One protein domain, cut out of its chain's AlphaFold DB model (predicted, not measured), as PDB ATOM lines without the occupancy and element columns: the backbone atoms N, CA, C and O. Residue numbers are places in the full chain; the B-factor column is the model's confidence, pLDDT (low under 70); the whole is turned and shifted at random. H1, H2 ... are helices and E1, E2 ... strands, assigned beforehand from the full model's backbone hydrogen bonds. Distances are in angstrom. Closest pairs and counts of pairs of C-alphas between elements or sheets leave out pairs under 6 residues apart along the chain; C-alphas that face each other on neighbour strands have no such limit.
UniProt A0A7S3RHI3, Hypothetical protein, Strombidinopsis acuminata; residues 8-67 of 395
ATOM      1  N   VAL A   8      -3.163 -43.099  13.384       84.88
ATOM      2  CA  VAL A   8      -2.676 -41.738  13.663       84.88
ATOM      3  C   VAL A   8      -2.285 -41.579  15.132       84.88
ATOM      4  O   VAL A   8      -1.221 -41.042  15.423       84.88
ATOM      5  N   ALA A   9      -3.081 -42.127  16.054       80.94
ATOM      6  CA  ALA A   9      -2.804 -42.057  17.489       80.94
ATOM      7  C   ALA A   9      -1.525 -42.813  17.902       80.94
ATOM      8  O   ALA A   9      -0.923 -42.486  18.922       80.94
ATOM      9  N   THR A  10      -1.114 -43.818  17.124       84.62
ATOM     10  CA  THR A  10       0.037 -44.680  17.436       84.62
ATOM     11  C   THR A  10       1.294 -44.355  16.635       84.62
ATOM     12  O   THR A  10       2.377 -44.793  17.013       84.62
ATOM     13  N   THR A  11       1.166 -43.641  15.517       89.88
ATOM     14  CA  THR A  11       2.263 -43.447  14.551       89.88
ATOM     15  C   THR A  11       2.689 -41.989  14.418       89.88
ATOM     16  O   THR A  11       3.852 -41.731  14.113       89.88
ATOM     17  N   CYS A  12       1.783 -41.036  14.641       92.88
ATOM     18  CA  CYS A  12       2.089 -39.617  14.506       92.88
ATOM     19  C   CYS A  12       2.674 -39.018  15.789       92.88
ATOM     20  O   CYS A  12       2.472 -39.541  16.887       92.88
ATOM     21  N   ALA A  13       3.402 -37.909  15.643       94.44
ATOM     22  CA  ALA A  13       4.036 -37.223  16.763       94.44
ATOM     23  C   ALA A  13       2.985 -36.608  17.705       94.44
ATOM     24  O   ALA A  13       1.983 -36.049  17.249       94.44
ATOM     25  N   GLN A  14       3.215 -36.710  19.014       88.31
ATOM     26  CA  GLN A  14       2.385 -36.050  20.028       88.31
ATOM     27  C   GLN A  14       2.745 -34.560  20.142       88.31
ATOM     28  O   GLN A  14       3.782 -34.114  19.646       88.31
ATOM     29  N   ASP A  15       1.913 -33.775  20.825       80.06
ATOM     30  CA  ASP A  15       2.192 -32.352  21.025       80.06
ATOM     31  C   ASP A  15       3.498 -32.115  21.789       80.06
ATOM     32  O   ASP A  15       3.792 -32.758  22.796       80.06
ATOM     33  N   GLY A  16       4.302 -31.187  21.269       72.00
ATOM     34  CA  GLY A  16       5.641 -30.888  21.779       72.00
ATOM     35  C   GLY A  16       6.731 -31.894  21.389       72.00
ATOM     36  O   GLY A  16       7.883 -31.679  21.762       72.00
ATOM     37  N   GLN A  17       6.412 -32.963  20.648       87.81
ATOM     38  CA  GLN A  17       7.418 -33.862  20.073       87.81
ATOM     39  C   GLN A  17       7.882 -33.388  18.694       87.81
ATOM     40  O   GLN A  17       7.125 -32.770  17.939       87.81
ATOM     41  N   ASP A  18       9.125 -33.739  18.355       92.94
ATOM     42  CA  ASP A  18       9.654 -33.514  17.016       92.94
ATOM     43  C   ASP A  18       8.897 -34.376  15.997       92.94
ATOM     44  O   ASP A  18       8.844 -35.601  16.120       92.94
ATOM     45  N   CYS A  19       8.302 -33.721  15.004       94.25
ATOM     46  CA  CYS A  19       7.500 -34.345  13.957       94.25
ATOM     47  C   CYS A  19       8.194 -34.354  12.585       94.25
ATOM     48  O   CYS A  19       7.566 -34.731  11.593       94.25
ATOM     49  N   THR A  20       9.475 -33.970  12.493       93.00
ATOM     50  CA  THR A  20      10.234 -33.926  11.223       93.00
ATOM     51  C   THR A  20      10.249 -35.251  10.460       93.00
ATOM     52  O   THR A  20      10.170 -35.244   9.229       93.00
ATOM     53  N   GLN A  21      10.340 -36.380  11.169       91.50
ATOM     54  CA  GLN A  21      10.413 -37.716  10.567       91.50
ATOM     55  C   GLN A  21       9.029 -38.267  10.211       91.50
ATOM     56  O   GLN A  21       8.824 -38.773   9.111       91.50
ATOM     57  N   GLN A  22       8.072 -38.169  11.138       92.25
ATOM     58  CA  GLN A  22       6.724 -38.722  10.989       92.25
ATOM     59  C   GLN A  22       5.867 -37.883  10.037       92.25
ATOM     60  O   GLN A  22       4.961 -38.419   9.405       92.25
ATOM     61  N   GLN A  23       6.136 -36.575   9.956       92.94
ATOM     62  CA  GLN A  23       5.406 -35.605   9.134       92.94
ATOM     63  C   GLN A  23       3.885 -35.651   9.350       92.94
ATOM     64  O   GLN A  23       3.101 -35.400   8.442       92.94
ATOM     65  N   CYS A  24       3.452 -36.006  10.557       92.00
ATOM     66  CA  CYS A  24       2.049 -36.028  10.941       92.00
ATOM     67  C   CYS A  24       1.906 -35.853  12.454       92.00
ATOM     68  O   CYS A  24       2.824 -36.178  13.215       92.00
ATOM     69  N   CYS A  25       0.742 -35.360  12.882       92.94
ATOM     70  CA  CYS A  25       0.429 -35.077  14.282       92.94
ATOM     71  C   CYS A  25      -0.660 -36.006  14.820       92.94
ATOM     72  O   CYS A  25      -1.604 -36.350  14.113       92.94
ATOM     73  N   ALA A  26      -0.537 -36.443  16.068       89.38
ATOM     74  CA  ALA A  26      -1.543 -37.295  16.695       89.38
ATOM     75  C   ALA A  26      -2.774 -36.488  17.137       89.38
ATOM     76  O   ALA A  26      -3.899 -36.987  17.058       89.38
ATOM     77  N   THR A  27      -2.568 -35.237  17.559       84.69
ATOM     78  CA  THR A  27      -3.635 -34.353  18.031       84.69
ATOM     79  C   THR A  27      -4.524 -33.893  16.868       84.69
ATOM     80  O   THR A  27      -4.014 -33.343  15.887       84.69
ATOM     81  N   PRO A  28      -5.852 -34.100  16.943       82.06
ATOM     82  CA  PRO A  28      -6.792 -33.589  15.950       82.06
ATOM     83  C   PRO A  28      -6.691 -32.064  15.806       82.06
ATOM     84  O   PRO A  28      -6.493 -31.354  16.784       82.06
ATOM     85  N   GLY A  29      -6.789 -31.559  14.578       76.50
ATOM     86  CA  GLY A  29      -6.646 -30.136  14.283       76.50
ATOM     87  C   GLY A  29      -5.202 -29.633  14.260       76.50
ATOM     88  O   GLY A  29      -4.997 -28.489  13.878       76.50
ATOM     89  N   HIS A  30      -4.185 -30.432  14.601       88.50
ATOM     90  CA  HIS A  30      -2.783 -29.990  14.591       88.50
ATOM     91  C   HIS A  30      -2.067 -30.307  13.269       88.50
ATOM     92  O   HIS A  30      -2.400 -31.257  12.558       88.50
ATOM     93  N   GLN A  31      -1.060 -29.496  12.946       91.00
ATOM     94  CA  GLN A  31      -0.192 -29.626  11.776       91.00
ATOM     95  C   GLN A  31       1.272 -29.594  12.229       91.00
ATOM     96  O   GLN A  31       1.632 -28.892  13.178       91.00
ATOM     97  N   CYS A  32       2.124 -30.369  11.556       93.19
ATOM     98  CA  CYS A  32       3.559 -30.354  11.805       93.19
ATOM     99  C   CYS A  32       4.167 -29.127  11.116       93.19
ATOM    100  O   CYS A  32       4.118 -29.030   9.885       93.19
ATOM    101  N   TYR A  33       4.705 -28.199  11.911       92.88
ATOM    102  CA  TYR A  33       5.305 -26.951  11.439       92.88
ATOM    103  C   TYR A  33       6.800 -26.916  11.739       92.88
ATOM    104  O   TYR A  33       7.206 -27.192  12.872       92.88
ATOM    105  N   SER A  34       7.617 -26.543  10.753       91.62
ATOM    106  CA  SER A  34       9.058 -26.389  10.946       91.62
ATOM    107  C   SER A  34       9.393 -25.132  11.745       91.62
ATOM    108  O   SER A  34       8.868 -24.043  11.505       91.62
ATOM    109  N   LYS A  35      10.319 -25.279  12.688       85.25
ATOM    110  CA  LYS A  35      11.054 -24.150  13.264       85.25
ATOM    111  C   LYS A  35      12.334 -23.894  12.478       85.25
ATOM    112  O   LYS A  35      12.726 -22.752  12.304       85.25
ATOM    113  N   SER A  36      12.966 -24.974  12.024       84.06
ATOM    114  CA  SER A  36      14.206 -24.980  11.253       84.06
ATOM    115  C   SER A  36      14.221 -26.193  10.310       84.06
ATOM    116  O   SER A  36      13.356 -27.068  10.433       84.06
ATOM    117  N   PRO A  37      15.231 -26.332   9.430       82.56
ATOM    118  CA  PRO A  37      15.340 -27.485   8.534       82.56
ATOM    119  C   PRO A  37      15.468 -28.843   9.244       82.56
ATOM    120  O   PRO A  37      15.290 -29.875   8.603       82.56
ATOM    121  N   TYR A  38      15.789 -28.849  10.543       86.56
ATOM    122  CA  TYR A  38      16.047 -30.059  11.329       86.56
ATOM    123  C   TYR A  38      15.083 -30.254  12.500       86.56
ATOM    124  O   TYR A  38      15.233 -31.226  13.231       86.56
ATOM    125  N   TYR A  39      14.129 -29.342  12.710       90.44
ATOM    126  CA  TYR A  39      13.190 -29.430  13.823       90.44
ATOM    127  C   TYR A  39      11.816 -28.892  13.436       90.44
ATOM    128  O   TYR A  39      11.679 -27.764  12.946       90.44
ATOM    129  N   ALA A  40      10.788 -29.681  13.721       92.31
ATOM    130  CA  ALA A  40       9.394 -29.331  13.529       92.31
ATOM    131  C   ALA A  40       8.585 -29.860  14.706       92.31
ATOM    132  O   ALA A  40       8.921 -30.895  15.262       92.31
ATOM    133  N   THR A  41       7.508 -29.183  15.082       93.44
ATOM    134  CA  THR A  41       6.627 -29.675  16.150       93.44
ATOM    135  C   THR A  41       5.172 -29.521  15.750       93.44
ATOM    136  O   THR A  41       4.813 -28.642  14.961       93.44
ATOM    137  N   CYS A  42       4.327 -30.363  16.334       92.25
ATOM    138  CA  CYS A  42       2.883 -30.264  16.185       92.25
ATOM    139  C   CYS A  42       2.347 -29.005  16.866       92.25
ATOM    140  O   CYS A  42       2.602 -28.778  18.052       92.25
ATOM    141  N   LYS A  43       1.631 -28.175  16.098       85.38
ATOM    142  CA  LYS A  43       0.927 -26.985  16.590       85.38
ATOM    143  C   LYS A  43      -0.420 -26.822  15.880       85.38
ATOM    144  O   LYS A  43      -0.552 -27.222  14.720       85.38
ATOM    145  N   PRO A  44      -1.404 -26.177  16.526       82.12
ATOM    146  CA  PRO A  44      -2.661 -25.820  15.875       82.12
ATOM    147  C   PRO A  44      -2.477 -24.711  14.820       82.12
ATOM    148  O   PRO A  44      -3.126 -24.733  13.778       82.12
ATOM    149  N   TRP A  45      -1.545 -23.778  15.013       82.25
ATOM    150  CA  TRP A  45      -1.138 -22.785  14.012       82.25
ATOM    151  C   TRP A  45       0.335 -22.411  14.198       82.25
ATOM    152  O   TRP A  45       0.940 -22.714  15.230       82.25
ATOM    153  N   CYS A  46       0.918 -21.760  13.194       84.38
ATOM    154  CA  CYS A  46       2.289 -21.267  13.229       84.38
ATOM    155  C   CYS A  46       2.362 -19.920  12.510       84.38
ATOM    156  O   CYS A  46       1.848 -19.791  11.398       84.38
ATOM    157  N   THR A  47       2.991 -18.930  13.141       85.19
ATOM    158  CA  THR A  47       3.178 -17.595  12.566       85.19
ATOM    159  C   THR A  47       4.612 -17.464  12.038       85.19
ATOM    160  O   THR A  47       5.553 -17.495  12.839       85.19
ATOM    161  N   PRO A  48       4.832 -17.325  10.716       87.31
ATOM    162  CA  PRO A  48       6.178 -17.164  10.173       87.31
ATOM    163  C   PRO A  48       6.878 -15.939  10.769       87.31
ATOM    164  O   PRO A  48       6.297 -14.855  10.834       87.31
ATOM    165  N   GLY A  49       8.131 -16.093  11.195       83.31
ATOM    166  CA  GLY A  49       8.905 -15.002  11.793       83.31
ATOM    167  C   GLY A  49       8.720 -14.829  13.307       83.31
ATOM    168  O   GLY A  49       9.440 -14.031  13.911       83.31
ATOM    169  N   GLU A  50       7.800 -15.567  13.933       82.00
ATOM    170  CA  GLU A  50       7.568 -15.506  15.379       82.00
ATOM    171  C   GLU A  50       8.775 -16.044  16.155       82.00
ATOM    172  O   GLU A  50       9.386 -17.042  15.769       82.00
ATOM    173  N   LYS A  51       9.118 -15.387  17.266       79.19
ATOM    174  CA  LYS A  51      10.163 -15.832  18.192       79.19
ATOM    175  C   LYS A  51       9.543 -16.288  19.512       79.19
ATOM    176  O   LYS A  51       8.565 -15.674  19.937       79.19
ATOM    177  N   PRO A  52      10.109 -17.304  20.188       71.56
ATOM    178  CA  PRO A  52       9.652 -17.698  21.516       71.56
ATOM    179  C   PRO A  52       9.697 -16.504  22.493       71.56
ATOM    180  O   PRO A  52      10.746 -15.856  22.588       71.56
ATOM    181  N   PRO A  53       8.605 -16.195  23.220       69.19
ATOM    182  CA  PRO A  53       8.564 -15.072  24.167       69.19
ATOM    183  C   PRO A  53       9.602 -15.189  25.293       69.19
ATOM    184  O   PRO A  53      10.114 -14.189  25.789       69.19
ATOM    185  N   ASP A  54       9.914 -16.424  25.673       73.94
ATOM    186  CA  ASP A  54      10.855 -16.842  26.709       73.94
ATOM    187  C   ASP A  54      12.293 -17.040  26.195       73.94
ATOM    188  O   ASP A  54      13.223 -17.137  26.995       73.94
ATOM    189  N   ALA A  55      12.500 -17.031  24.872       74.88
ATOM    190  CA  ALA A  55      13.822 -17.087  24.248       74.88
ATOM    191  C   ALA A  55      13.920 -16.172  23.002       74.88
ATOM    192  O   ALA A  55      13.991 -16.655  21.867       74.88
ATOM    193  N   PRO A  56      14.001 -14.835  23.176       74.25
ATOM    194  CA  PRO A  56      14.065 -13.862  22.071       74.25
ATOM    195  C   PRO A  56      15.327 -13.960  21.190       74.25
ATOM    196  O   PRO A  56      15.397 -13.373  20.101       74.25
ATOM    197  N   TRP A  57      16.348 -14.667  21.680       76.06
ATOM    198  CA  TRP A  57      17.599 -14.963  20.975       76.06
ATOM    199  C   TRP A  57      17.505 -16.187  20.060       76.06
ATOM    200  O   TRP A  57      18.435 -16.438  19.297       76.06
ATOM    201  N   ASP A  58      16.418 -16.953  20.132       80.12
ATOM    202  CA  ASP A  58      16.228 -18.131  19.297       80.12
ATOM    203  C   ASP A  58      15.854 -17.750  17.852       80.12
ATOM    204  O   ASP A  58      15.408 -16.634  17.546       80.12
ATOM    205  N   THR A  59      16.067 -18.700  16.948       81.38
ATOM    206  CA  THR A  59      15.680 -18.609  15.541       81.38
ATOM    207  C   THR A  59      14.160 -18.482  15.394       81.38
ATOM    208  O   THR A  59      13.411 -19.171  16.097       81.38
ATOM    209  N   PRO A  60      13.689 -17.581  14.511       85.12
ATOM    210  CA  PRO A  60      12.267 -17.416  14.266       85.12
ATOM    211  C   PRO A  60      11.688 -18.637  13.547       85.12
ATOM    212  O   PRO A  60      12.389 -19.313  12.797       85.12
ATOM    213  N   TRP A  61      10.399 -18.896  13.744       86.06
ATOM    214  CA  TRP A  61       9.715 -20.009  13.090       86.06
ATOM    215  C   TRP A  61       9.638 -19.822  11.566       86.06
ATOM    216  O   TRP A  61       9.168 -18.793  11.081       86.06
ATOM    217  N   GLU A  62      10.053 -20.845  10.812       90.38
ATOM    218  CA  GLU A  62       9.861 -20.926   9.354       90.38
ATOM    219  C   GLU A  62       8.414 -21.282   8.975       90.38
ATOM    220  O   GLU A  62       7.923 -20.857   7.931       90.38
ATOM    221  N   CYS A  63       7.732 -22.061   9.823       89.81
ATOM    222  CA  CYS A  63       6.358 -22.530   9.644       89.81
ATOM    223  C   CYS A  63       6.101 -23.303   8.343       89.81
ATOM    224  O   CYS A  63       4.981 -23.301   7.833       89.81
ATOM    225  N   LYS A  64       7.102 -24.010   7.805       92.31
ATOM    226  CA  LYS A  64       6.868 -24.916   6.677       92.31
ATOM    227  C   LYS A  64       6.038 -26.109   7.145       92.31
ATOM    228  O   LYS A  64       6.350 -26.726   8.161       92.31
ATOM    229  N   GLU A  65       5.001 -26.438   6.387       92.94
ATOM    230  CA  GLU A  65       4.100 -27.549   6.687       92.94
ATOM    231  C   GLU A  65       4.703 -28.884   6.235       92.94
ATOM    232  O   GLU A  65       5.103 -29.039   5.077       92.94
ATOM    233  N   TYR A  66       4.773 -29.854   7.151       91.62
ATOM    234  CA  TYR A  66       5.159 -31.235   6.851       91.62
ATOM    235  C   TYR A  66       3.962 -32.175   6.958       91.62
ATOM    236  O   TYR A  66       3.334 -32.277   8.009       91.62
ATOM    237  N   GLY A  67       3.662 -32.860   5.852       88.69
ATOM    238  CA  GLY A  67       2.465 -33.683   5.706       88.69
ATOM    239  C   GLY A  67       1.171 -32.889   5.881       88.69
ATOM    240  O   GLY A  67       1.147 -31.670   5.730       88.69
TER     241      GLY A  67
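Overview. This is residues 8 to 67 of the 395 residues of the protein "Hypothetical protein" of Strombidinopsis acuminata (UniProt A0A7S3RHI3). Little regular structure is present: a small hairpin of two strands, E1 and E2, forms the middle of an elongated tangle of loops, with the short helix H1 at one end and the loop around residue 55 at the other. Of the 60 residues printed, 15 are in named elements, in the order H1, E1, E2, the class mixed and the sheet antiparallel. The whole is compact, radius of gyration of the C-alphas 11.2 A, spanning 35 by 19 by 15 A.

Along the chain. E1, residues 31 to 36, is 15.1 A long and begins at C-alpha 31 (-0.192, -29.626, 11.776). E2, residues 39 to 43, is 12.8 A long and ends at C-alpha 43 (0.927, -26.985, 16.590). H1, residues 8 to 11, measures 5.3 A.

Arrangement. E1 and E2 are a hairpin with a tight link, antiparallel at 147 degrees. C-alphas 34 and 40 face each other at 3.9 A; N 35 and O 39, 2.8 A, and N 31 and O 43, 2.9 A, are within hydrogen-bond range. Residues 65 to 66 pair antiparallel with residues 32 to 33 of E1. H1, apart from E2, is too short for an O i to N i+4 pair; its one O i to N i+3 pair is not within range.

Size, cuts and confidence. The C-alphas of Thr 10 and Trp 57, the two farthest apart, are 34.7 A apart. The printed part has no cut. The link from H1 to E1 is long, 19 residues; residues 44 to 67 hold no named element. Mean pLDDT of the printed part is 86.1, with residue 53 under 70.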